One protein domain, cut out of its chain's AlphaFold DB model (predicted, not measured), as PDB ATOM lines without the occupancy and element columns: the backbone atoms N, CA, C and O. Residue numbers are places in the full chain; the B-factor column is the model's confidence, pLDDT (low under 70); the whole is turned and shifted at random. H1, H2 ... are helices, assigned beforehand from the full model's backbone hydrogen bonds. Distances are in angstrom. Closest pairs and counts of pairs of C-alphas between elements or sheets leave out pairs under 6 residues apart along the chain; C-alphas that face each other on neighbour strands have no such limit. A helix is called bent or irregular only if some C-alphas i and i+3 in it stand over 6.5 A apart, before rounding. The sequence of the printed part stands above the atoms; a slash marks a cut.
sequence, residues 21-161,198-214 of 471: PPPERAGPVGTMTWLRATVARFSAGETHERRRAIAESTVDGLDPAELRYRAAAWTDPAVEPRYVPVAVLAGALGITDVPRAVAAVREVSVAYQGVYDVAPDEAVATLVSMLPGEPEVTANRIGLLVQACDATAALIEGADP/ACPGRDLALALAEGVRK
ATOM      1  N   PRO A  21     -20.275  21.685  15.346       74.94
ATOM      2  CA  PRO A  21     -20.942  21.307  16.580       74.94
ATOM      3  C   PRO A  21     -20.716  19.826  16.871       74.94
ATOM      4  O   PRO A  21     -20.803  19.021  15.935       74.94
ATOM      5  N   PRO A  22     -20.411  19.457  18.128       67.12
ATOM      6  CA  PRO A  22     -20.226  18.061  18.474       67.12
ATOM      7  C   PRO A  22     -21.491  17.294  18.075       67.12
ATOM      8  O   PRO A  22     -22.601  17.776  18.332       67.12
ATOM      9  N   PRO A  23     -21.350  16.135  17.415       68.56
ATOM     10  CA  PRO A  23     -22.510  15.370  17.012       68.56
ATOM     11  C   PRO A  23     -23.276  14.925  18.259       68.56
ATOM     12  O   PRO A  23     -22.691  14.706  19.325       68.56
ATOM     13  N   GLU A  24     -24.593  14.772  18.123       69.62
ATOM     14  CA  GLU A  24     -25.410  14.138  19.157       69.62
ATOM     15  C   GLU A  24     -24.832  12.762  19.522       69.62
ATOM     16  O   GLU A  24     -24.152  12.120  18.713       69.62
ATOM     17  N   ARG A  25     -25.087  12.299  20.753       78.19
ATOM     18  CA  ARG A  25     -24.616  10.983  21.202       78.19
ATOM     19  C   ARG A  25     -25.055   9.931  20.180       78.19
ATOM     20  O   ARG A  25     -26.246   9.807  19.909       78.19
ATOM     21  N   ALA A  26     -24.082   9.203  19.626       82.00
ATOM     22  CA  ALA A  26     -24.330   8.258  18.545       82.00
ATOM     23  C   ALA A  26     -25.432   7.261  18.936       82.00
ATOM     24  O   ALA A  26     -25.325   6.581  19.962       82.00
ATOM     25  N   GLY A  27     -26.490   7.209  18.125       87.25
ATOM     26  CA  GLY A  27     -27.531   6.195  18.228       87.25
ATOM     27  C   GLY A  27     -27.076   4.834  17.681       87.25
ATOM     28  O   GLY A  27     -25.899   4.651  17.357       87.25
ATOM     29  N   PRO A  28     -27.998   3.862  17.582       93.75
ATOM     30  CA  PRO A  28     -27.743   2.585  16.919       93.75
ATOM     31  C   PRO A  28     -27.304   2.754  15.456       93.75
ATOM     32  O   PRO A  28     -27.696   3.707  14.788       93.75
ATOM     33  N   VAL A  29     -26.528   1.798  14.935       94.88
ATOM     34  CA  VAL A  29     -26.190   1.750  13.501       94.88
ATOM     35  C   VAL A  29     -27.474   1.773  12.671       94.88
ATOM     36  O   VAL A  29     -28.415   1.043  12.974       94.88
ATOM     37  N   GLY A  30     -27.499   2.602  11.628       93.56
ATOM     38  CA  GLY A  30     -28.682   2.787  10.789       93.56
ATOM     39  C   GLY A  30     -29.564   3.972  11.181       93.56
ATOM     40  O   GLY A  30     -30.527   4.220  10.474       93.56
ATOM     41  N   THR A  31     -29.247   4.733  12.235       94.88
ATOM     42  CA  THR A  31     -29.967   5.982  12.544       94.88
ATOM     43  C   THR A  31     -29.260   7.222  12.005       94.88
ATOM     44  O   THR A  31     -28.046   7.240  11.768       94.88
ATOM     45  N   MET A  32     -30.006   8.316  11.882       92.44
ATOM     46  CA  MET A  32     -29.490   9.617  11.474       92.44
ATOM     47  C   MET A  32     -28.451  10.170  12.455       92.44
ATOM     48  O   MET A  32     -27.429  10.734  12.053       92.44
ATOM     49  N   THR A  33     -28.677   9.966  13.755       91.19
ATOM     50  CA  THR A  33     -27.740  10.371  14.812       91.19
ATOM     51  C   THR A  33     -26.440   9.575  14.743       91.19
ATOM     52  O   THR A  33     -25.366  10.156  14.888       91.19
ATOM     53  N   TRP A  34     -26.505   8.272  14.442       94.38
ATOM     54  CA  TRP A  34     -25.320   7.460  14.165       94.38
ATOM     55  C   TRP A  34     -24.566   7.951  12.927       94.38
ATOM     56  O   TRP A  34     -23.351   8.152  13.004       94.38
ATOM     57  N   LEU A  35     -25.264   8.192  11.812       94.06
ATOM     58  CA  LEU A  35     -24.643   8.650  10.568       94.06
ATOM     59  C   LEU A  35     -23.883   9.963  10.797       94.06
ATOM     60  O   LEU A  35     -22.680  10.036  10.537       94.06
ATOM     61  N   ARG A  36     -24.549  10.975  11.367       90.75
ATOM     62  CA  ARG A  36     -23.924  12.268  11.688       90.75
ATOM     63  C   ARG A  36     -22.743  12.111  12.643       90.75
ATOM     64  O   ARG A  36     -21.698  12.708  12.411       90.75
ATOM     65  N   ALA A  37     -22.863  11.264  13.662       90.19
ATOM     66  CA  ALA A  37     -21.782  11.019  14.611       90.19
ATOM     67  C   ALA A  37     -20.588  10.248  14.031       90.19
ATOM     68  O   ALA A  37     -19.545  10.201  14.691       90.19
ATOM     69  N   THR A  38     -20.699   9.673  12.827       92.81
ATOM     70  CA  THR A  38     -19.710   8.740  12.251       92.81
ATOM     71  C   THR A  38     -19.034   9.257  10.969       92.81
ATOM     72  O   THR A  38     -17.963   8.778  10.599       92.81
ATOM     73  N   VAL A  39     -19.577  10.288  10.316       91.06
ATOM     74  CA  VAL A  39     -18.972  10.906   9.119       91.06
ATOM     75  C   VAL A  39     -17.920  11.968   9.451       91.06
ATOM     76  O   VAL A  39     -17.929  12.566  10.530       91.06
ATOM     77  N   ALA A  40     -17.028  12.245   8.495       86.62
ATOM     78  CA  ALA A  40     -16.023  13.303   8.617       86.62
ATOM     79  C   ALA A  40     -16.649  14.692   8.853       86.62
ATOM     80  O   ALA A  40     -16.173  15.453   9.693       86.62
ATOM     81  N   ARG A  41     -17.758  15.002   8.164       82.94
ATOM     82  CA  ARG A  41     -18.373  16.343   8.125       82.94
ATOM     83  C   ARG A  41     -18.722  16.938   9.496       82.94
ATOM     84  O   ARG A  41     -18.654  18.152   9.656       82.94
ATOM     85  N   PHE A  42     -19.089  16.104  10.468       82.69
ATOM     86  CA  PHE A  42     -19.473  16.535  11.821       82.69
ATOM     87  C   PHE A  42     -18.438  16.118  12.873       82.69
ATOM     88  O   PHE A  42     -18.769  15.895  14.032       82.69
ATOM     89  N   SER A  43     -17.180  15.955  12.470       82.88
ATOM     90  CA  SER A  43     -16.089  15.573  13.365       82.88
ATOM     91  C   SER A  43     -14.956  16.592  13.323       82.88
ATOM     92  O   SER A  43     -14.892  17.433  12.428       82.88
ATOM     93  N   ALA A  44     -14.049  16.509  14.296       79.69
ATOM     94  CA  ALA A  44     -12.870  17.362  14.377       79.69
ATOM     95  C   ALA A  44     -11.654  16.596  14.925       79.69
ATOM     96  O   ALA A  44     -11.787  15.460  15.388       79.69
ATOM     97  N   GLY A  45     -10.472  17.220  14.862       82.12
ATOM     98  CA  GLY A  45      -9.206  16.636  15.320       82.12
ATOM     99  C   GLY A  45      -8.848  15.327  14.604       82.12
ATOM    100  O   GLY A  45      -9.201  15.130  13.440       82.12
ATOM    101  N   GLU A  46      -8.195  14.411  15.322       86.12
ATOM    102  CA  GLU A  46      -7.759  13.103  14.800       86.12
ATOM    103  C   GLU A  46      -8.923  12.260  14.244       86.12
ATOM    104  O   GLU A  46      -8.785  11.584  13.226       86.12
ATOM    105  N   THR A  47     -10.109  12.338  14.861       87.69
ATOM    106  CA  THR A  47     -11.315  11.637  14.380       87.69
ATOM    107  C   THR A  47     -11.728  12.119  12.991       87.69
ATOM    108  O   THR A  47     -12.086  11.308  12.136       87.69
ATOM    109  N   HIS A  48     -11.663  13.431  12.748       87.38
ATOM    110  CA  HIS A  48     -11.924  13.988  11.422       87.38
ATOM    111  C   HIS A  48     -10.879  13.543  10.414       87.38
ATOM    112  O   HIS A  48     -11.244  13.155   9.310       87.38
ATOM    113  N   GLU A  49      -9.599  13.586  10.774       88.06
ATOM    114  CA  GLU A  49      -8.516  13.147   9.888       88.06
ATOM    115  C   GLU A  49      -8.698  11.686   9.471       88.06
ATOM    116  O   GLU A  49      -8.696  11.395   8.277       88.06
ATOM    117  N   ARG A  50      -8.992  10.794  10.423       93.25
ATOM    118  CA  ARG A  50      -9.274   9.380  10.143       93.25
ATOM    119  C   ARG A  50     -10.473   9.188   9.210       93.25
ATOM    120  O   ARG A  50     -10.379   8.461   8.227       93.25
ATOM    121  N   ARG A  51     -11.609   9.831   9.496       93.06
ATOM    122  CA  ARG A  51     -12.843   9.689   8.695       93.06
ATOM    123  C   ARG A  51     -12.720  10.319   7.319       93.06
ATOM    124  O   ARG A  51     -13.236   9.785   6.340       93.06
ATOM    125  N   ARG A  52     -12.026  11.450   7.236       91.19
ATOM    126  CA  ARG A  52     -11.730  12.108   5.970       91.19
ATOM    127  C   ARG A  52     -10.832  11.231   5.104       91.19
ATOM    128  O   ARG A  52     -11.150  11.089   3.933       91.19
ATOM    129  N   ALA A  53      -9.819  10.581   5.680       93.38
ATOM    130  CA  ALA A  53      -8.968   9.643   4.950       93.38
ATOM    131  C   ALA A  53      -9.766   8.468   4.347       93.38
ATOM    132  O   ALA A  53      -9.471   8.031   3.241       93.38
ATOM    133  N   ILE A  54     -10.824   7.993   5.020       94.06
ATOM    134  CA  ILE A  54     -11.744   6.982   4.459       94.06
ATOM    135  C   ILE A  54     -12.494   7.533   3.235       94.06
ATOM    136  O   ILE A  54     -12.610   6.851   2.215       94.06
ATOM    137  N   ALA A  55     -13.020   8.759   3.330       92.06
ATOM    138  CA  ALA A  55     -13.729   9.401   2.225       92.06
ATOM    139  C   ALA A  55     -12.795   9.683   1.035       92.06
ATOM    140  O   ALA A  55     -13.167   9.401  -0.098       92.06
ATOM    141  N   GLU A  56     -11.583  10.177   1.298       94.12
ATOM    142  CA  GLU A  56     -10.530  10.409   0.300       94.12
ATOM    143  C   GLU A  56     -10.130   9.100  -0.377       94.12
ATOM    144  O   GLU A  56     -10.265   8.993  -1.586       94.12
ATOM    145  N   SER A  57      -9.822   8.046   0.385       94.88
ATOM    146  CA  SER A  57      -9.515   6.729  -0.185       94.88
ATOM    147  C   SER A  57     -10.653   6.154  -1.034       94.88
ATOM    148  O   SER A  57     -10.388   5.416  -1.980       94.88
ATOM    149  N   THR A  58     -11.913   6.452  -0.701       94.38
ATOM    150  CA  THR A  58     -13.060   6.035  -1.521       94.38
ATOM    151  C   THR A  58     -13.108   6.818  -2.831       94.38
ATOM    152  O   THR A  58     -13.351   6.228  -3.877       94.38
ATOM    153  N   VAL A  59     -12.888   8.133  -2.773       94.25
ATOM    154  CA  VAL A  59     -12.869   9.024  -3.942       94.25
ATOM    155  C   VAL A  59     -11.696   8.705  -4.869       94.25
ATOM    156  O   VAL A  59     -11.905   8.605  -6.072       94.25
ATOM    157  N   ASP A  60     -10.505   8.472  -4.320       93.75
ATOM    158  CA  ASP A  60      -9.285   8.146  -5.068       93.75
ATOM    159  C   ASP A  60      -9.405   6.819  -5.838       93.75
ATOM    160  O   ASP A  60      -8.704   6.595  -6.822       93.75
ATOM    161  N   GLY A  61     -10.306   5.932  -5.404       94.31
ATOM    162  CA  GLY A  61     -10.622   4.683  -6.097       94.31
ATOM    163  C   GLY A  61     -11.586   4.831  -7.279       94.31
ATOM    164  O   GLY A  61     -11.911   3.825  -7.909       94.31
ATOM    165  N   LEU A  62     -12.081   6.039  -7.568       95.44
ATOM    166  CA  LEU A  62     -13.062   6.306  -8.622       95.44
ATOM    167  C   LEU A  62     -12.441   7.132  -9.750       95.44
ATOM    168  O   LEU A  62     -11.802   8.149  -9.508       95.44
ATOM    169  N   ASP A  63     -12.694   6.727 -10.994       93.88
ATOM    170  CA  ASP A  63     -12.234   7.450 -12.182       93.88
ATOM    171  C   ASP A  63     -13.279   8.496 -12.633       93.88
ATOM    172  O   ASP A  63     -14.381   8.117 -13.053       93.88
ATOM    173  N   PRO A  64     -12.964   9.809 -12.600       93.69
ATOM    174  CA  PRO A  64     -13.869  10.850 -13.077       93.69
ATOM    175  C   PRO A  64     -14.310  10.674 -14.539       93.69
ATOM    176  O   PRO A  64     -15.446  11.025 -14.868       93.69
ATOM    177  N   ALA A  65     -13.451  10.158 -15.425       91.75
ATOM    178  CA  ALA A  65     -13.785   9.972 -16.839       91.75
ATOM    179  C   ALA A  65     -14.840   8.873 -17.021       91.75
ATOM    180  O   ALA A  65     -15.844   9.080 -17.706       91.75
ATOM    181  N   GLU A  66     -14.669   7.749 -16.325       93.06
ATOM    182  CA  GLU A  66     -15.645   6.657 -16.304       93.06
ATOM    183  C   GLU A  66     -16.991   7.110 -15.715       93.06
ATOM    184  O   GLU A  66     -18.051   6.820 -16.274       93.06
ATOM    185  N   LEU A  67     -16.982   7.873 -14.615       95.31
ATOM    186  CA  LEU A  67     -18.219   8.394 -14.026       95.31
ATOM    187  C   LEU A  67     -18.939   9.380 -14.960       95.31
ATOM    188  O   LEU A  67     -20.164   9.317 -15.089       95.31
ATOM    189  N   ARG A  68     -18.196  10.259 -15.646       95.88
ATOM    190  CA  ARG A  68     -18.740  11.170 -16.667       95.88
ATOM    191  C   ARG A  68     -19.408  10.396 -17.800       95.88
ATOM    192  O   ARG A  68     -20.535  10.720 -18.173       95.88
ATOM    193  N   TYR A  69     -18.738   9.363 -18.311       94.19
ATOM    194  CA  TYR A  69     -19.270   8.498 -19.362       94.19
ATOM    195  C   TYR A  69     -20.557   7.789 -18.914       94.19
ATOM    196  O   TYR A  69     -21.564   7.833 -19.618       94.19
ATOM    197  N   ARG A  70     -20.570   7.200 -17.711       94.62
ATOM    198  CA  ARG A  70     -21.766   6.539 -17.157       94.62
ATOM    199  C   ARG A  70     -22.940   7.494 -16.973       94.62
ATOM    200  O   ARG A  70     -24.070   7.113 -17.261       94.62
ATOM    201  N   ALA A  71     -22.682   8.723 -16.523       95.81
ATOM    202  CA  ALA A  71     -23.713   9.751 -16.413       95.81
ATOM    203  C   ALA A  71     -24.276  10.142 -17.789       95.81
ATOM    204  O   ALA A  71     -25.488  10.266 -17.937       95.81
ATOM    205  N   ALA A  72     -23.417  10.254 -18.804       94.94
ATOM    206  CA  ALA A  72     -23.818  10.555 -20.176       94.94
ATOM    207  C   ALA A  72     -24.603   9.424 -20.860       94.94
ATOM    208  O   ALA A  72     -25.484   9.687 -21.678       94.94
ATOM    209  N   ALA A  73     -24.294   8.167 -20.533       92.56
ATOM    210  CA  ALA A  73     -24.963   6.984 -21.074       92.56
ATOM    211  C   ALA A  73     -26.236   6.583 -20.297       92.56
ATOM    212  O   ALA A  73     -26.918   5.621 -20.684       92.56
ATOM    213  N   TRP A  74     -26.562   7.290 -19.207       92.56
ATOM    214  CA  TRP A  74     -27.677   6.951 -18.328       92.56
ATOM    215  C   TRP A  74     -29.020   6.998 -19.061       92.56
ATOM    216  O   TRP A  74     -29.299   7.925 -19.814       92.56
ATOM    217  N   THR A  75     -29.865   5.991 -18.828       86.19
ATOM    218  CA  THR A  75     -31.190   5.896 -19.475       86.19
ATOM    219  C   THR A  75     -32.306   5.353 -18.616       86.19
ATOM    220  O   THR A  75     -33.437   5.331 -19.089       86.19
ATOM    221  N   ASP A  76     -32.024   4.925 -17.386       89.00
ATOM    222  CA  ASP A  76     -33.075   4.428 -16.510       89.00
ATOM    223  C   ASP A  76     -34.031   5.585 -16.162       89.00
ATOM    224  O   ASP A  76     -33.613   6.518 -15.460       89.00
ATOM    225  N   PRO A  77     -35.290   5.550 -16.641       86.00
ATOM    226  CA  PRO A  77     -36.246   6.626 -16.417       86.00
ATOM    227  C   PRO A  77     -36.729   6.689 -14.962       86.00
ATOM    228  O   PRO A  77     -37.372   7.666 -14.586       86.00
ATOM    229  N   ALA A  78     -36.430   5.681 -14.131       90.94
ATOM    230  CA  ALA A  78     -36.751   5.696 -12.705       90.94
ATOM    231  C   ALA A  78     -35.929   6.734 -11.918       90.94
ATOM    232  O   ALA A  78     -36.282   7.067 -10.785       90.94
ATOM    233  N   VAL A  79     -34.841   7.253 -12.498       94.06
ATOM    234  CA  VAL A  79     -33.987   8.274 -11.888       94.06
ATOM    235  C   VAL A  79     -34.117   9.583 -12.662       94.06
ATOM    236  O   VAL A  79     -33.734   9.674 -13.826       94.06
ATOM    237  N   GLU A  80     -34.614  10.629 -11.998       93.12
ATOM    238  CA  GLU A  80     -34.689  11.968 -12.594       93.12
ATOM    239  C   GLU A  80     -33.277  12.490 -12.951       93.12
ATOM    240  O   GLU A  80     -32.340  12.273 -12.171       93.12
ATOM    241  N   PRO A  81     -33.099  13.255 -14.050       91.75
ATOM    242  CA  PRO A  81     -31.782  13.702 -14.526       91.75
ATOM    243  C   PRO A  81     -30.893  14.352 -13.456       91.75
ATOM    244  O   PRO A  81     -29.694  14.087 -13.387       91.75
ATOM    245  N   ARG A  82     -31.480  15.152 -12.557       94.12
ATOM    246  CA  ARG A  82     -30.745  15.831 -11.476       94.12
ATOM    247  C   ARG A  82     -30.130  14.883 -10.436       94.12
ATOM    248  O   ARG A  82     -29.224  15.293  -9.716       94.12
ATOM    249  N   TYR A  83     -30.606  13.639 -10.354       96.25
ATOM    250  CA  TYR A  83     -30.114  12.609  -9.432       96.25
ATOM    251  C   TYR A  83     -29.276  11.523 -10.122       96.25
ATOM    252  O   TYR A  83     -28.744  10.648  -9.437       96.25
ATOM    253  N   VAL A  84     -29.082  11.598 -11.443       97.19
ATOM    254  CA  VAL A  84     -28.163  10.711 -12.182       97.19
ATOM    255  C   VAL A  84     -26.757  10.684 -11.567       97.19
ATOM    256  O   VAL A  84     -26.210   9.590 -11.429       97.19
ATOM    257  N   PRO A  85     -26.170  11.805 -11.093       97.25
ATOM    258  CA  PRO A  85     -24.879  11.763 -10.410       97.25
ATOM    259  C   PRO A  85     -24.851  10.840  -9.185       97.25
ATOM    260  O   PRO A  85     -23.903  10.077  -9.005       97.25
ATOM    261  N   VAL A  86     -25.907  10.873  -8.366       97.44
ATOM    262  CA  VAL A  86     -26.049  10.000  -7.190       97.44
ATOM    263  C   VAL A  86     -26.207   8.554  -7.629       97.44
ATOM    264  O   VAL A  86     -25.592   7.674  -7.035       97.44
ATOM    265  N   ALA A  87     -26.993   8.308  -8.675       98.00
ATOM    266  CA  ALA A  87     -27.223   6.975  -9.209       98.00
ATOM    267  C   ALA A  87     -25.925   6.324  -9.716       98.00
ATOM    268  O   ALA A  87     -25.588   5.200  -9.340       98.00
ATOM    269  N   VAL A  88     -25.150   7.067 -10.508       97.75
ATOM    270  CA  VAL A  88     -23.855   6.625 -11.033       97.75
ATOM    271  C   VAL A  88     -22.856   6.390  -9.901       97.75
ATOM    272  O   VAL A  88     -22.187   5.355  -9.882       97.75
ATOM    273  N   LEU A  89     -22.782   7.306  -8.928       97.62
ATOM    274  CA  LEU A  89     -21.903   7.154  -7.769       97.62
ATOM    275  C   LEU A  89     -22.310   5.952  -6.902       97.62
ATOM    276  O   LEU A  89     -21.446   5.186  -6.488       97.62
ATOM    277  N   ALA A  90     -23.607   5.731  -6.672       97.88
ATOM    278  CA  ALA A  90     -24.127   4.574  -5.941       97.88
ATOM    279  C   ALA A  90     -23.715   3.255  -6.607       97.88
ATOM    280  O   ALA A  90     -23.167   2.375  -5.937       97.88
ATOM    281  N   GLY A  91     -23.893   3.147  -7.928       97.31
ATOM    282  CA  GLY A  91     -23.450   1.985  -8.699       97.31
ATOM    283  C   GLY A  91     -21.933   1.779  -8.639       97.31
ATOM    284  O   GLY A  91     -21.467   0.657  -8.454       97.31
ATOM    285  N   ALA A  92     -21.146   2.858  -8.711       96.44
ATOM    286  CA  ALA A  92     -19.689   2.793  -8.571       96.44
ATOM    287  C   ALA A  92     -19.237   2.364  -7.160       96.44
ATOM    288  O   ALA A  92     -18.189   1.743  -7.002       96.44
ATOM    289  N   LEU A  93     -20.053   2.627  -6.136       96.00
ATOM    290  CA  LEU A  93     -19.856   2.122  -4.775       96.00
ATOM    291  C   LEU A  93     -20.400   0.691  -4.572       96.00
ATOM    292  O   LEU A  93     -20.326   0.166  -3.461       96.00
ATOM    293  N   GLY A  94     -20.882   0.027  -5.625       95.94
ATOM    294  CA  GLY A  94     -21.314  -1.372  -5.589       95.94
ATOM    295  C   GLY A  94     -22.776  -1.585  -5.194       95.94
ATOM    296  O   GLY A  94     -23.164  -2.720  -4.924       95.94
ATOM    297  N   ILE A  95     -23.593  -0.530  -5.161       97.38
ATOM    298  CA  ILE A  95     -25.038  -0.662  -4.946       97.38
ATOM    299  C   ILE A  95     -25.695  -1.169  -6.233       97.38
ATOM    300  O   ILE A  95     -25.533  -0.571  -7.294       97.38
ATOM    301  N   THR A  96     -26.474  -2.248  -6.134       95.81
ATOM    302  CA  THR A  96     -27.177  -2.848  -7.279       95.81
ATOM    303  C   THR A  96     -28.574  -2.263  -7.503       95.81
ATOM    304  O   THR A  96     -28.953  -2.015  -8.642       95.81
ATOM    305  N   ASP A  97     -29.339  -2.021  -6.433       96.69
ATOM    306  CA  ASP A  97     -30.673  -1.398  -6.498       96.69
ATOM    307  C   ASP A  97     -30.544   0.132  -6.437       96.69
ATOM    308  O   ASP A  97     -30.748   0.779  -5.404       96.69
ATOM    309  N   VAL A  98     -30.099   0.702  -7.559       97.19
ATOM    310  CA  VAL A  98     -29.765   2.124  -7.669       97.19
ATOM    311  C   VAL A  98     -30.982   3.044  -7.489       97.19
ATOM    312  O   VAL A  98     -30.859   3.994  -6.712       97.19
ATOM    313  N   PRO A  99     -32.159   2.803  -8.105       96.88
ATOM    314  CA  PRO A  99     -33.326   3.667  -7.903       96.88
ATOM    315  C   PRO A  99     -33.751   3.756  -6.433       96.88
ATOM    316  O   PRO A  99     -34.018   4.849  -5.924       96.88
ATOM    317  N   ARG A 100     -33.736   2.629  -5.709       97.44
ATOM    318  CA  ARG A 100     -34.051   2.614  -4.276       97.44
ATOM    319  C   ARG A 100     -33.008   3.361  -3.449       97.44
ATOM    320  O   ARG A 100     -33.371   4.076  -2.516       97.44
ATOM    321  N   ALA A 101     -31.727   3.238  -3.792       97.81
ATOM    322  CA  ALA A 101     -30.673   3.997  -3.126       97.81
ATOM    323  C   ALA A 101     -30.808   5.505  -3.361       97.81
ATOM    324  O   ALA A 101     -30.661   6.274  -2.416       97.81
ATOM    325  N   VAL A 102     -31.147   5.938  -4.580       97.75
ATOM    326  CA  VAL A 102     -31.413   7.353  -4.884       97.75
ATOM    327  C   VAL A 102     -32.578   7.883  -4.045       97.75
ATOM    328  O   VAL A 102     -32.452   8.958  -3.459       97.75
ATOM    329  N   ALA A 103     -33.680   7.132  -3.932       96.88
ATOM    330  CA  ALA A 103     -34.814   7.516  -3.088       96.88
ATOM    331  C   ALA A 103     -34.397   7.699  -1.617       96.88
ATOM    332  O   ALA A 103     -34.632   8.760  -1.038       96.88
ATOM    333  N   ALA A 104     -33.676   6.726  -1.049       97.62
ATOM    334  CA  ALA A 104     -33.189   6.812   0.326       97.62
ATOM    335  C   ALA A 104     -32.182   7.965   0.529       97.62
ATOM    336  O   ALA A 104     -32.252   8.678   1.529       97.62
ATOM    337  N   VAL A 105     -31.271   8.207  -0.422       97.38
ATOM    338  CA  VAL A 105     -30.314   9.329  -0.355       97.38
ATOM    339  C   VAL A 105     -31.034  10.676  -0.318       97.38
ATOM    340  O   VAL A 105     -30.627  11.540   0.458       97.38
ATOM    341  N   ARG A 106     -32.102  10.852  -1.104       94.38
ATOM    342  CA  ARG A 106     -32.904  12.088  -1.121       94.38
ATOM    343  C   ARG A 106     -33.572  12.359   0.226       94.38
ATOM    344  O   ARG A 106     -33.566  13.491   0.695       94.38
ATOM    345  N   GLU A 107     -34.128  11.333   0.867       93.75
ATOM    346  CA  GLU A 107     -34.727  11.482   2.199       93.75
ATOM    347  C   GLU A 107     -33.677  11.869   3.248       93.75
ATOM    348  O   GLU A 107     -33.891  12.770   4.063       93.75
ATOM    349  N   VAL A 108     -32.502  11.235   3.193       94.44
ATOM    350  CA  VAL A 108     -31.402  11.529   4.117       94.44
ATOM    351  C   VAL A 108     -30.804  12.917   3.863       94.44
ATOM    352  O   VAL A 108     -30.462  13.596   4.833       94.44
ATOM    353  N   SER A 109     -30.691  13.377   2.609       90.25
ATOM    354  CA  SER A 109     -30.081  14.677   2.275       90.25
ATOM    355  C   SER A 109     -30.842  15.855   2.870       90.25
ATOM    356  O   SER A 109     -30.210  16.738   3.458       90.25
ATOM    357  N   VAL A 110     -32.177  15.806   2.855       85.00
ATOM    358  CA  VAL A 110     -33.050  16.819   3.471       85.00
ATOM    359  C   VAL A 110     -32.748  16.979   4.961       85.00
ATOM    360  O   VAL A 110     -32.619  18.095   5.469       85.00
ATOM    361  N   ALA A 111     -32.567  15.863   5.667       85.12
ATOM    362  CA  ALA A 111     -32.249  15.870   7.087       85.12
ATOM    363  C   ALA A 111     -30.749  16.051   7.364       85.12
ATOM    364  O   ALA A 111     -30.374  16.209   8.521       85.12
ATOM    365  N   TYR A 112     -29.855  16.027   6.369       84.00
ATOM    366  CA  TYR A 112     -28.415  15.871   6.605       84.00
ATOM    367  C   TYR A 112     -27.769  17.046   7.326       84.00
ATOM    368  O   TYR A 112     -27.028  16.822   8.283       84.00
ATOM    369  N   GLN A 113     -28.100  18.282   6.951       71.19
ATOM    370  CA  GLN A 113     -27.492  19.492   7.529       71.19
ATOM    371  C   GLN A 113     -28.401  20.280   8.484       71.19
ATOM    372  O   GLN A 113     -27.918  21.171   9.182       71.19
ATOM    373  N   GLY A 114     -29.702  19.974   8.515       66.50
ATOM    374  CA  GLY A 114     -30.722  20.787   9.184       66.50
ATOM    375  C   GLY A 114     -31.302  20.203  10.472       66.50
ATOM    376  O   GLY A 114     -30.953  19.108  10.913       66.50
ATOM    377  N   VAL A 115     -32.214  20.961  11.077       65.62
ATOM    378  CA  VAL A 115     -33.155  20.430  12.071       65.62
ATOM    379  C   VAL A 115     -34.258  19.710  11.301       65.62
ATOM    380  O   VAL A 115     -34.723  20.226  10.287       65.62
ATOM    381  N   TYR A 116     -34.638  18.525  11.756       74.25
ATOM    382  CA  TYR A 116     -35.699  17.717  11.165       74.25
ATOM    383  C   TYR A 116     -36.715  17.357  12.247       74.25
ATOM    384  O   TYR A 116     -36.336  17.109  13.391       74.25
ATOM    385  N   ASP A 117     -37.993  17.309  11.874       73.88
ATOM    386  CA  ASP A 117     -39.068  16.907  12.789       73.88
ATOM    387  C   ASP A 117     -39.174  15.378  12.898       73.88
ATOM    388  O   ASP A 117     -39.464  14.837  13.963       73.88
ATOM    389  N   VAL A 118     -38.896  14.672  11.796       81.38
ATOM    390  CA  VAL A 118     -38.907  13.205  11.702       81.38
ATOM    391  C   VAL A 118     -37.542  12.746  11.196       81.38
ATOM    392  O   VAL A 118     -37.069  13.214  10.161       81.38
ATOM    393  N   ALA A 119     -36.893  11.846  11.938       86.44
ATOM    394  CA  ALA A 119     -35.611  11.274  11.541       86.44
ATOM    395  C   ALA A 119     -35.801  10.272  10.384       86.44
ATOM    396  O   ALA A 119     -36.632   9.368  10.517       86.44
ATOM    397  N   PRO A 120     -35.026  10.358   9.285       92.31
ATOM    398  CA  PRO A 120     -35.112   9.417   8.164       92.31
ATOM    399  C   PRO A 120     -34.357   8.107   8.460       92.31
ATOM    400  O   PRO A 120     -33.568   7.626   7.647       92.31
ATOM    401  N   ASP A 121     -34.554   7.532   9.648       95.25
ATOM    402  CA  ASP A 121     -33.797   6.365  10.122       95.25
ATOM    403  C   ASP A 121     -34.031   5.128   9.238       95.25
ATOM    404  O   ASP A 121     -33.108   4.358   8.995       95.25
ATOM    405  N   GLU A 122     -35.231   4.958   8.677       96.75
ATOM    406  CA  GLU A 122     -35.515   3.867   7.735       96.75
ATOM    407  C   GLU A 122     -34.698   3.993   6.435       96.75
ATOM    408  O   GLU A 122     -34.157   3.002   5.928       96.75
ATOM    409  N   ALA A 123     -34.541   5.216   5.922       97.06
ATOM    410  CA  ALA A 123     -33.722   5.489   4.747       97.06
ATOM    411  C   ALA A 123     -32.228   5.272   5.040       97.06
ATOM    412  O   ALA A 123     -31.524   4.642   4.245       97.06
ATOM    413  N   VAL A 124     -31.739   5.704   6.210       97.50
ATOM    414  CA  VAL A 124     -30.354   5.434   6.635       97.50
ATOM    415  C   VAL A 124     -30.118   3.926   6.785       97.50
ATOM    416  O   VAL A 124     -29.133   3.413   6.254       97.50
ATOM    417  N   ALA A 125     -31.023   3.195   7.439       97.56
ATOM    418  CA  ALA A 125     -30.942   1.741   7.578       97.56
ATOM    419  C   ALA A 125     -30.954   1.026   6.216       97.56
ATOM    420  O   ALA A 125     -30.181   0.088   6.000       97.56
ATOM    421  N   THR A 126     -31.768   1.508   5.270       98.19
ATOM    422  CA  THR A 126     -31.779   1.015   3.887       98.19
ATOM    423  C   THR A 126     -30.400   1.170   3.244       98.19
ATOM    424  O   THR A 126     -29.851   0.189   2.742       98.19
ATOM    425  N   LEU A 127     -29.784   2.352   3.324       98.06
ATOM    426  CA  LEU A 127     -28.454   2.589   2.749       98.06
ATOM    427  C   LEU A 127     -27.350   1.767   3.432       98.06
ATOM    428  O   LEU A 127     -26.450   1.275   2.751       98.06
ATOM    429  N   VAL A 128     -27.433   1.556   4.750       97.81
ATOM    430  CA  VAL A 128     -26.515   0.659   5.475       97.81
ATOM    431  C   VAL A 128     -26.613  -0.769   4.941       97.81
ATOM    432  O   VAL A 128     -25.585  -1.403   4.713       97.81
ATOM    433  N   SER A 129     -27.828  -1.265   4.690       97.50
ATOM    434  CA  SER A 129     -28.028  -2.618   4.148       97.50
ATOM    435  C   SER A 129     -27.463  -2.795   2.731       97.50
ATOM    436  O   SER A 129     -27.050  -3.894   2.368       97.50
ATOM    437  N   MET A 130     -27.403  -1.712   1.949       97.94
ATOM    438  CA  MET A 130     -26.883  -1.698   0.577       97.94
ATOM    439  C   MET A 130     -25.361  -1.530   0.496       97.94
ATOM    440  O   MET A 130     -24.767  -1.829  -0.537       97.94
ATOM    441  N   LEU A 131     -24.722  -1.050   1.567       96.00
ATOM    442  CA  LEU A 131     -23.282  -0.795   1.650       96.00
ATOM    443  C   LEU A 131     -22.665  -1.574   2.826       96.00
ATOM    444  O   LEU A 131     -22.200  -0.959   3.793       96.00
ATOM    445  N   PRO A 132     -22.647  -2.921   2.769       88.88
ATOM    446  CA  PRO A 132     -22.102  -3.732   3.848       88.88
ATOM    447  C   PRO A 132     -20.608  -3.445   4.037       88.88
ATOM    448  O   PRO A 132     -19.850  -3.309   3.076       88.88
ATOM    449  N   GLY A 133     -20.182  -3.355   5.291       91.75
ATOM    450  CA  GLY A 133     -18.801  -3.065   5.648       91.75
ATOM    451  C   GLY A 133     -18.670  -2.636   7.103       91.75
ATOM    452  O   GLY A 133     -19.635  -2.664   7.867       91.75
ATOM    453  N   GLU A 134     -17.457  -2.231   7.476       95.31
ATOM    454  CA  GLU A 134     -17.206  -1.629   8.783       95.31
ATOM    455  C   GLU A 134     -18.070  -0.367   8.962       95.31
ATOM    456  O   GLU A 134     -18.095   0.470   8.053       95.31
ATOM    457  N   PRO A 135     -18.736  -0.168  10.118       94.50
ATOM    458  CA  PRO A 135     -19.704   0.915  10.304       94.50
ATOM    459  C   PRO A 135     -19.175   2.304   9.928       94.50
ATOM    460  O   PRO A 135     -19.889   3.104   9.327       94.50
ATOM    461  N   GLU A 136     -17.912   2.595  10.244       93.31
ATOM    462  CA  GLU A 136     -17.300   3.887   9.925       93.31
ATOM    463  C   GLU A 136     -17.050   4.071   8.426       93.31
ATOM    464  O   GLU A 136     -17.250   5.165   7.894       93.31
ATOM    465  N   VAL A 137     -16.695   2.995   7.723       95.56
ATOM    466  CA  VAL A 137     -16.556   2.997   6.263       95.56
ATOM    467  C   VAL A 137     -17.923   3.178   5.611       95.56
ATOM    468  O   VAL A 137     -18.090   4.072   4.781       95.56
ATOM    469  N   THR A 138     -18.924   2.403   6.033       96.81
ATOM    470  CA  THR A 138     -20.302   2.509   5.534       96.81
ATOM    471  C   THR A 138     -20.865   3.912   5.736       96.81
ATOM    472  O   THR A 138     -21.366   4.508   4.782       96.81
ATOM    473  N   ALA A 139     -20.720   4.497   6.928       96.06
ATOM    474  CA  ALA A 139     -21.188   5.853   7.203       96.06
ATOM    475  C   ALA A 139     -20.541   6.895   6.278       96.06
ATOM    476  O   ALA A 139     -21.245   7.742   5.734       96.06
ATOM    477  N   ASN A 140     -19.222   6.834   6.052       94.94
ATOM    478  CA  ASN A 140     -18.544   7.797   5.176       94.94
ATOM    479  C   ASN A 140     -18.923   7.614   3.695       94.94
ATOM    480  O   ASN A 140     -19.074   8.615   2.996       94.94
ATOM    481  N   ARG A 141     -19.186   6.384   3.227       95.88
ATOM    482  CA  ARG A 141     -19.713   6.128   1.869       95.88
ATOM    483  C   ARG A 141     -21.137   6.666   1.694       95.88
ATOM    484  O   ARG A 141     -21.413   7.329   0.696       95.88
ATOM    485  N   ILE A 142     -22.010   6.479   2.687       97.19
ATOM    486  CA  ILE A 142     -23.338   7.121   2.726       97.19
ATOM    487  C   ILE A 142     -23.181   8.646   2.709       97.19
ATOM    488  O   ILE A 142     -23.834   9.336   1.931       97.19
ATOM    489  N   GLY A 143     -22.261   9.172   3.519       94.56
ATOM    490  CA  GLY A 143     -21.944  10.595   3.570       94.56
ATOM    491  C   GLY A 143     -21.499  11.168   2.223       94.56
ATOM    492  O   GLY A 143     -21.823  12.319   1.943       94.56
ATOM    493  N   LEU A 144     -20.791  10.407   1.379       94.00
ATOM    494  CA  LEU A 144     -20.439  10.824   0.016       94.00
ATOM    495  C   LEU A 144     -21.679  10.943  -0.878       94.00
ATOM    496  O   LEU A 144     -21.863  11.981  -1.509       94.00
ATOM    497  N   LEU A 145     -22.554   9.932  -0.887       96.19
ATOM    498  CA  LEU A 145     -23.789   9.937  -1.686       96.19
ATOM    499  C   LEU A 145     -24.714  11.098  -1.305       96.19
ATOM    500  O   LEU A 145     -25.185  11.843  -2.163       96.19
ATOM    501  N   VAL A 146     -24.925  11.284  -0.002       94.31
ATOM    502  CA  VAL A 146     -25.795  12.334   0.538       94.31
ATOM    503  C   VAL A 146     -25.251  13.727   0.233       94.31
ATOM    504  O   VAL A 146     -26.012  14.623  -0.122       94.31
ATOM    505  N   GLN A 147     -23.934  13.919   0.330       90.12
ATOM    506  CA  GLN A 147     -23.309  15.201   0.001       90.12
ATOM    507  C   GLN A 147     -23.254  15.473  -1.502       90.12
ATOM    508  O   GLN A 147     -23.275  16.640  -1.889       90.12
ATOM    509  N   ALA A 148     -23.193  14.432  -2.336       91.75
ATOM    510  CA  ALA A 148     -23.268  14.578  -3.782       91.75
ATOM    511  C   ALA A 148     -24.651  15.079  -4.219       91.75
ATOM    512  O   ALA A 148     -24.702  15.976  -5.047       91.75
ATOM    513  N   CYS A 149     -25.736  14.575  -3.613       92.00
ATOM    514  CA  CYS A 149     -27.128  14.820  -4.017       92.00
ATOM    515  C   CYS A 149     -27.429  16.267  -4.438       92.00
ATOM    516  O   CYS A 149     -27.572  16.552  -5.630       92.00
ATOM    517  N   ASP A 150     -27.479  17.194  -3.484       86.88
ATOM    518  CA  ASP A 150     -27.884  18.568  -3.790       86.88
ATOM    519  C   ASP A 150     -26.761  19.343  -4.496       86.88
ATOM    520  O   ASP A 150     -27.023  20.232  -5.308       86.88
ATOM    521  N   ALA A 151     -25.499  18.985  -4.227       85.94
ATOM    522  CA  ALA A 151     -24.340  19.639  -4.819       85.94
ATOM    523  C   ALA A 151     -24.273  19.421  -6.334       85.94
ATOM    524  O   ALA A 151     -24.148  20.380  -7.094       85.94
ATOM    525  N   THR A 152     -24.398  18.179  -6.793       92.00
ATOM    526  CA  THR A 152     -24.371  17.864  -8.224       92.00
ATOM    527  C   THR A 152     -25.649  18.296  -8.928       92.00
ATOM    528  O   THR A 152     -25.579  18.697 -10.085       92.00
ATOM    529  N   ALA A 153     -26.797  18.281  -8.240       91.06
ATOM    530  CA  ALA A 153     -28.041  18.797  -8.803       91.06
ATOM    531  C   ALA A 153     -27.928  20.296  -9.136       91.06
ATOM    532  O   ALA A 153     -28.276  20.701 -10.240       91.06
ATOM    533  N   ALA A 154     -27.363  21.100  -8.232       86.75
ATOM    534  CA  ALA A 154     -27.105  22.515  -8.497       86.75
ATOM    535  C   ALA A 154     -26.080  22.730  -9.621       86.75
ATOM    536  O   ALA A 154     -26.300  23.575 -10.484       86.75
ATOM    537  N   LEU A 155     -25.007  21.928  -9.679       88.94
ATOM    538  CA  LEU A 155     -24.033  21.999 -10.779       88.94
ATOM    539  C   LEU A 155     -24.673  21.717 -12.148       88.94
ATOM    540  O   LEU A 155     -24.313  22.358 -13.136       88.94
ATOM    541  N   ILE A 156     -25.622  20.776 -12.216       90.25
ATOM    542  CA  ILE A 156     -26.398  20.498 -13.435       90.25
ATOM    543  C   ILE A 156     -27.253  21.711 -13.819       90.25
ATOM    544  O   ILE A 156     -27.306  22.074 -14.991       90.25
ATOM    545  N   GLU A 157     -27.862  22.369 -12.834       88.44
ATOM    546  CA  GLU A 157     -28.684  23.575 -13.004       88.44
ATOM    547  C   GLU A 157     -27.857  24.850 -13.276       88.44
ATOM    548  O   GLU A 157     -28.426  25.923 -13.465       88.44
ATOM    549  N   GLY A 158     -26.522  24.757 -13.303       82.50
ATOM    550  CA  GLY A 158     -25.634  25.912 -13.469       82.50
ATOM    551  C   GLY A 158     -25.585  26.834 -12.246       82.50
ATOM    552  O   GLY A 158     -25.143  27.976 -12.358       82.50
ATOM    553  N   ALA A 159     -26.036  26.351 -11.089       77.56
ATOM    554  CA  ALA A 159     -25.992  27.051  -9.817       77.56
ATOM    555  C   ALA A 159     -24.775  26.621  -8.983       77.56
ATOM    556  O   ALA A 159     -24.284  25.493  -9.087       77.56
ATOM    557  N   ASP A 160     -24.318  27.509  -8.099       65.44
ATOM    558  CA  ASP A 160     -23.362  27.118  -7.069       65.44
ATOM    559  C   ASP A 160     -24.016  26.112  -6.099       65.44
ATOM    560  O   ASP A 160     -25.174  26.288  -5.698       65.44
ATOM    561  N   PRO A 161     -23.303  25.042  -5.711       59.00
ATOM    562  CA  PRO A 161     -23.858  23.977  -4.888       59.00
ATOM    563  C   PRO A 161     -24.374  24.468  -3.528       59.00
ATOM    564  O   PRO A 161     -23.745  25.305  -2.874       59.00
ATOM    565  N   ALA A 198     -10.180  21.679   0.676       69.94
ATOM    566  CA  ALA A 198     -10.868  21.407  -0.579       69.94
ATOM    567  C   ALA A 198     -11.769  20.164  -0.447       69.94
ATOM    568  O   ALA A 198     -11.428  19.190   0.243       69.94
ATOM    569  N   CYS A 199     -12.932  20.201  -1.104       79.25
ATOM    570  CA  CYS A 199     -13.795  19.030  -1.214       79.25
ATOM    571  C   CYS A 199     -13.027  17.930  -1.963       79.25
ATOM    572  O   CYS A 199     -12.649  18.166  -3.112       79.25
ATOM    573  N   PRO A 200     -12.809  16.747  -1.359       84.38
ATOM    574  CA  PRO A 200     -12.060  15.685  -2.022       84.38
ATOM    575  C   PRO A 200     -12.787  15.185  -3.279       84.38
ATOM    576  O   PRO A 200     -12.150  14.853  -4.264       84.38
ATOM    577  N   GLY A 201     -14.124  15.227  -3.302       88.56
ATOM    578  CA  GLY A 201     -14.939  14.793  -4.442       88.56
ATOM    579  C   GLY A 201     -15.232  15.865  -5.497       88.56
ATOM    580  O   GLY A 201     -16.172  15.682  -6.271       88.56
ATOM    581  N   ARG A 202     -14.514  17.002  -5.524       87.12
ATOM    582  CA  ARG A 202     -14.815  18.109  -6.455       87.12
ATOM    583  C   ARG A 202     -14.768  17.669  -7.917       87.12
ATOM    584  O   ARG A 202     -15.702  17.962  -8.660       87.12
ATOM    585  N   ASP A 203     -13.718  16.958  -8.302       90.12
ATOM    586  CA  ASP A 203     -13.510  16.562  -9.695       90.12
ATOM    587  C   ASP A 203     -14.543  15.521 -10.137       90.12
ATOM    588  O   ASP A 203     -15.091  15.629 -11.234       90.12
ATOM    589  N   LEU A 204     -14.917  14.588  -9.247       93.38
ATOM    590  CA  LEU A 204     -16.015  13.645  -9.492       93.38
ATOM    591  C   LEU A 204     -17.355  14.369  -9.674       93.38
ATOM    592  O   LEU A 204     -18.101  14.053 -10.597       93.38
ATOM    593  N   ALA A 205     -17.664  15.349  -8.819       92.31
ATOM    594  CA  ALA A 205     -18.916  16.100  -8.897       92.31
ATOM    595  C   ALA A 205     -19.032  16.886 -10.213       92.31
ATOM    596  O   ALA A 205     -20.084  16.863 -10.856       92.31
ATOM    597  N   LEU A 206     -17.946  17.543 -10.633       91.50
ATOM    598  CA  LEU A 206     -17.881  18.256 -11.911       91.50
ATOM    599  C   LEU A 206     -18.025  17.296 -13.095       91.50
ATOM    600  O   LEU A 206     -18.814  17.569 -13.997       91.50
ATOM    601  N   ALA A 207     -17.326  16.160 -13.062       93.50
ATOM    602  CA  ALA A 207     -17.382  15.151 -14.112       93.50
ATOM    603  C   ALA A 207     -18.786  14.536 -14.258       93.50
ATOM    604  O   ALA A 207     -19.307  14.446 -15.368       93.50
ATOM    605  N   LEU A 208     -19.441  14.180 -13.150       95.25
ATOM    606  CA  LEU A 208     -20.816  13.669 -13.159       95.25
ATOM    607  C   LEU A 208     -21.810  14.706 -13.702       95.25
ATOM    608  O   LEU A 208     -22.642  14.381 -14.548       95.25
ATOM    609  N   ALA A 209     -21.717  15.960 -13.248       93.56
ATOM    610  CA  ALA A 209     -22.597  17.031 -13.715       93.56
ATOM    611  C   ALA A 209     -22.373  17.364 -15.200       93.56
ATOM    612  O   ALA A 209     -23.320  17.673 -15.920       93.56
ATOM    613  N   GLU A 210     -21.132  17.305 -15.683       92.75
ATOM    614  CA  GLU A 210     -20.814  17.453 -17.106       92.75
ATOM    615  C   GLU A 210     -21.420  16.325 -17.948       92.75
ATOM    616  O   GLU A 210     -22.030  16.615 -18.977       92.75
ATOM    617  N   GLY A 211     -21.339  15.076 -17.475       94.06
ATOM    618  CA  GLY A 211     -21.956  13.919 -18.128       94.06
ATOM    619  C   GLY A 211     -23.456  14.093 -18.359       94.06
ATOM    620  O   GLY A 211     -23.954  13.771 -19.433       94.06
ATOM    621  N   VAL A 212     -24.166  14.683 -17.393       93.88
ATOM    622  CA  VAL A 212     -25.604  14.970 -17.518       93.88
ATOM    623  C   VAL A 212     -25.886  16.175 -18.418       93.88
ATOM    624  O   VAL A 212     -26.816  16.134 -19.217       93.88
ATOM    625  N   ARG A 213     -25.105  17.260 -18.309       92.12
ATOM    626  CA  ARG A 213     -25.350  18.499 -19.074       92.12
ATOM    627  C   ARG A 213     -24.993  18.374 -20.551       92.12
ATOM    628  O   ARG A 213     -25.673  18.948 -21.394       92.12
ATOM    629  N   LYS A 214     -23.904  17.670 -20.862       92.44
ATOM    630  CA  LYS A 214     -23.379  17.509 -22.224       92.44
ATOM    631  C   LYS A 214     -23.170  16.024 -22.530       92.44
ATOM    632  O   LYS A 214     -22.024  15.603 -22.724       92.44
TER     633      LYS A 214
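This is residues 21 to 161 and 198 to 214 of the 471 residues of a protein of Herbihabitans rhizosphaerae (UniProt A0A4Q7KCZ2). What does the model look like at first sight? One long helix, H7, runs through the core, with shorter helices packed round it: H1, H2 and H6 stand steeply or about perpendicular to its first half, H5 crosses it on the side opposite H2, H4 lies beside it at a shallow tilt of 29 degrees, running the opposite way, and H8 packs on its residues 148 to 156 at a steep tilt of 47 degrees. H3 packs on H4 and H8, farther out. How is it made up? The 158 printed residues hold eight named helices, H1 to H8 in chain order, and no named strand, which is the class all helix; the whole is compact, with a radius of gyration of the C-alphas of 14.7 A and spans of 44 by 30 by 29 A.

Where is the longest helix? H7, residues 135 to 156, is 31.5 A long from C-alpha 135 at (-19.704, 0.915, 10.304) to C-alpha 156 at (-26.398, 20.498, -13.435). It has a kink of 31 degrees near residue 150 and is only just irregular, C-alphas 147 and 150 being 6.8 A apart. Where are the others? H1 is residues 32 to 38, beginning at C-alpha 32 (-29.490, 9.617, 11.474), H2 45 to 60 and 22.1 A long, H3 64 to 72, and H4 81 to 92 and 17.3 A long, irregular with C-alphas 82 and 85 7.2 A apart. H5 is residues 98 to 112 and 19.9 A long, H6 121 to 130, and H8 202 to 213 and 16.4 A long.

What touches the hub, H7? H5 is about perpendicular to it at 89 degrees, the closest C-alphas being Ser 109 and Val 146, 5.2 A; H4 has a shallow tilt of 29 degrees, opposite ways, with C-alphas Arg 82 and Ala 153 closest at 4.8 A. H2 touches it with residues 51 to 58 alone, closest C-alphas Ala 55 and Asn 140, 5.9 A; H1, H6 and H8 touch it too. What else touches? H5 and H6 form a hairpin at a steep tilt of 41 degrees, closest C-alphas Ala 104 and Ala 123, 4.6 A. H3 and H8 run the same way at a shallow tilt of 24 degrees, closest C-alphas Ala 72 and Gly 211, 4.4 A, while H3 and H7 are apart. How do the backbones fare? Every O i to N i+4 pair is within hydrogen-bond range in H1, H2, H3, H6 and H8; the counts are 6 of 8 in H4, 10 of 11 in H5 and 16 of 18 in H7.

How large is it? The two C-alphas farthest apart, of Arg 25 and Lys 214, are 43.9 A apart. Where is it cut? Residues 162 to 197 are not printed, with 13.9 A from C-alpha 161 to C-alpha 198; of the links printed whole, none is long. Where is confidence low? The mean pLDDT of the printed part is 90.6, and residues 22 to 24, 114 to 115, 160 to 161 and 198 are under 70.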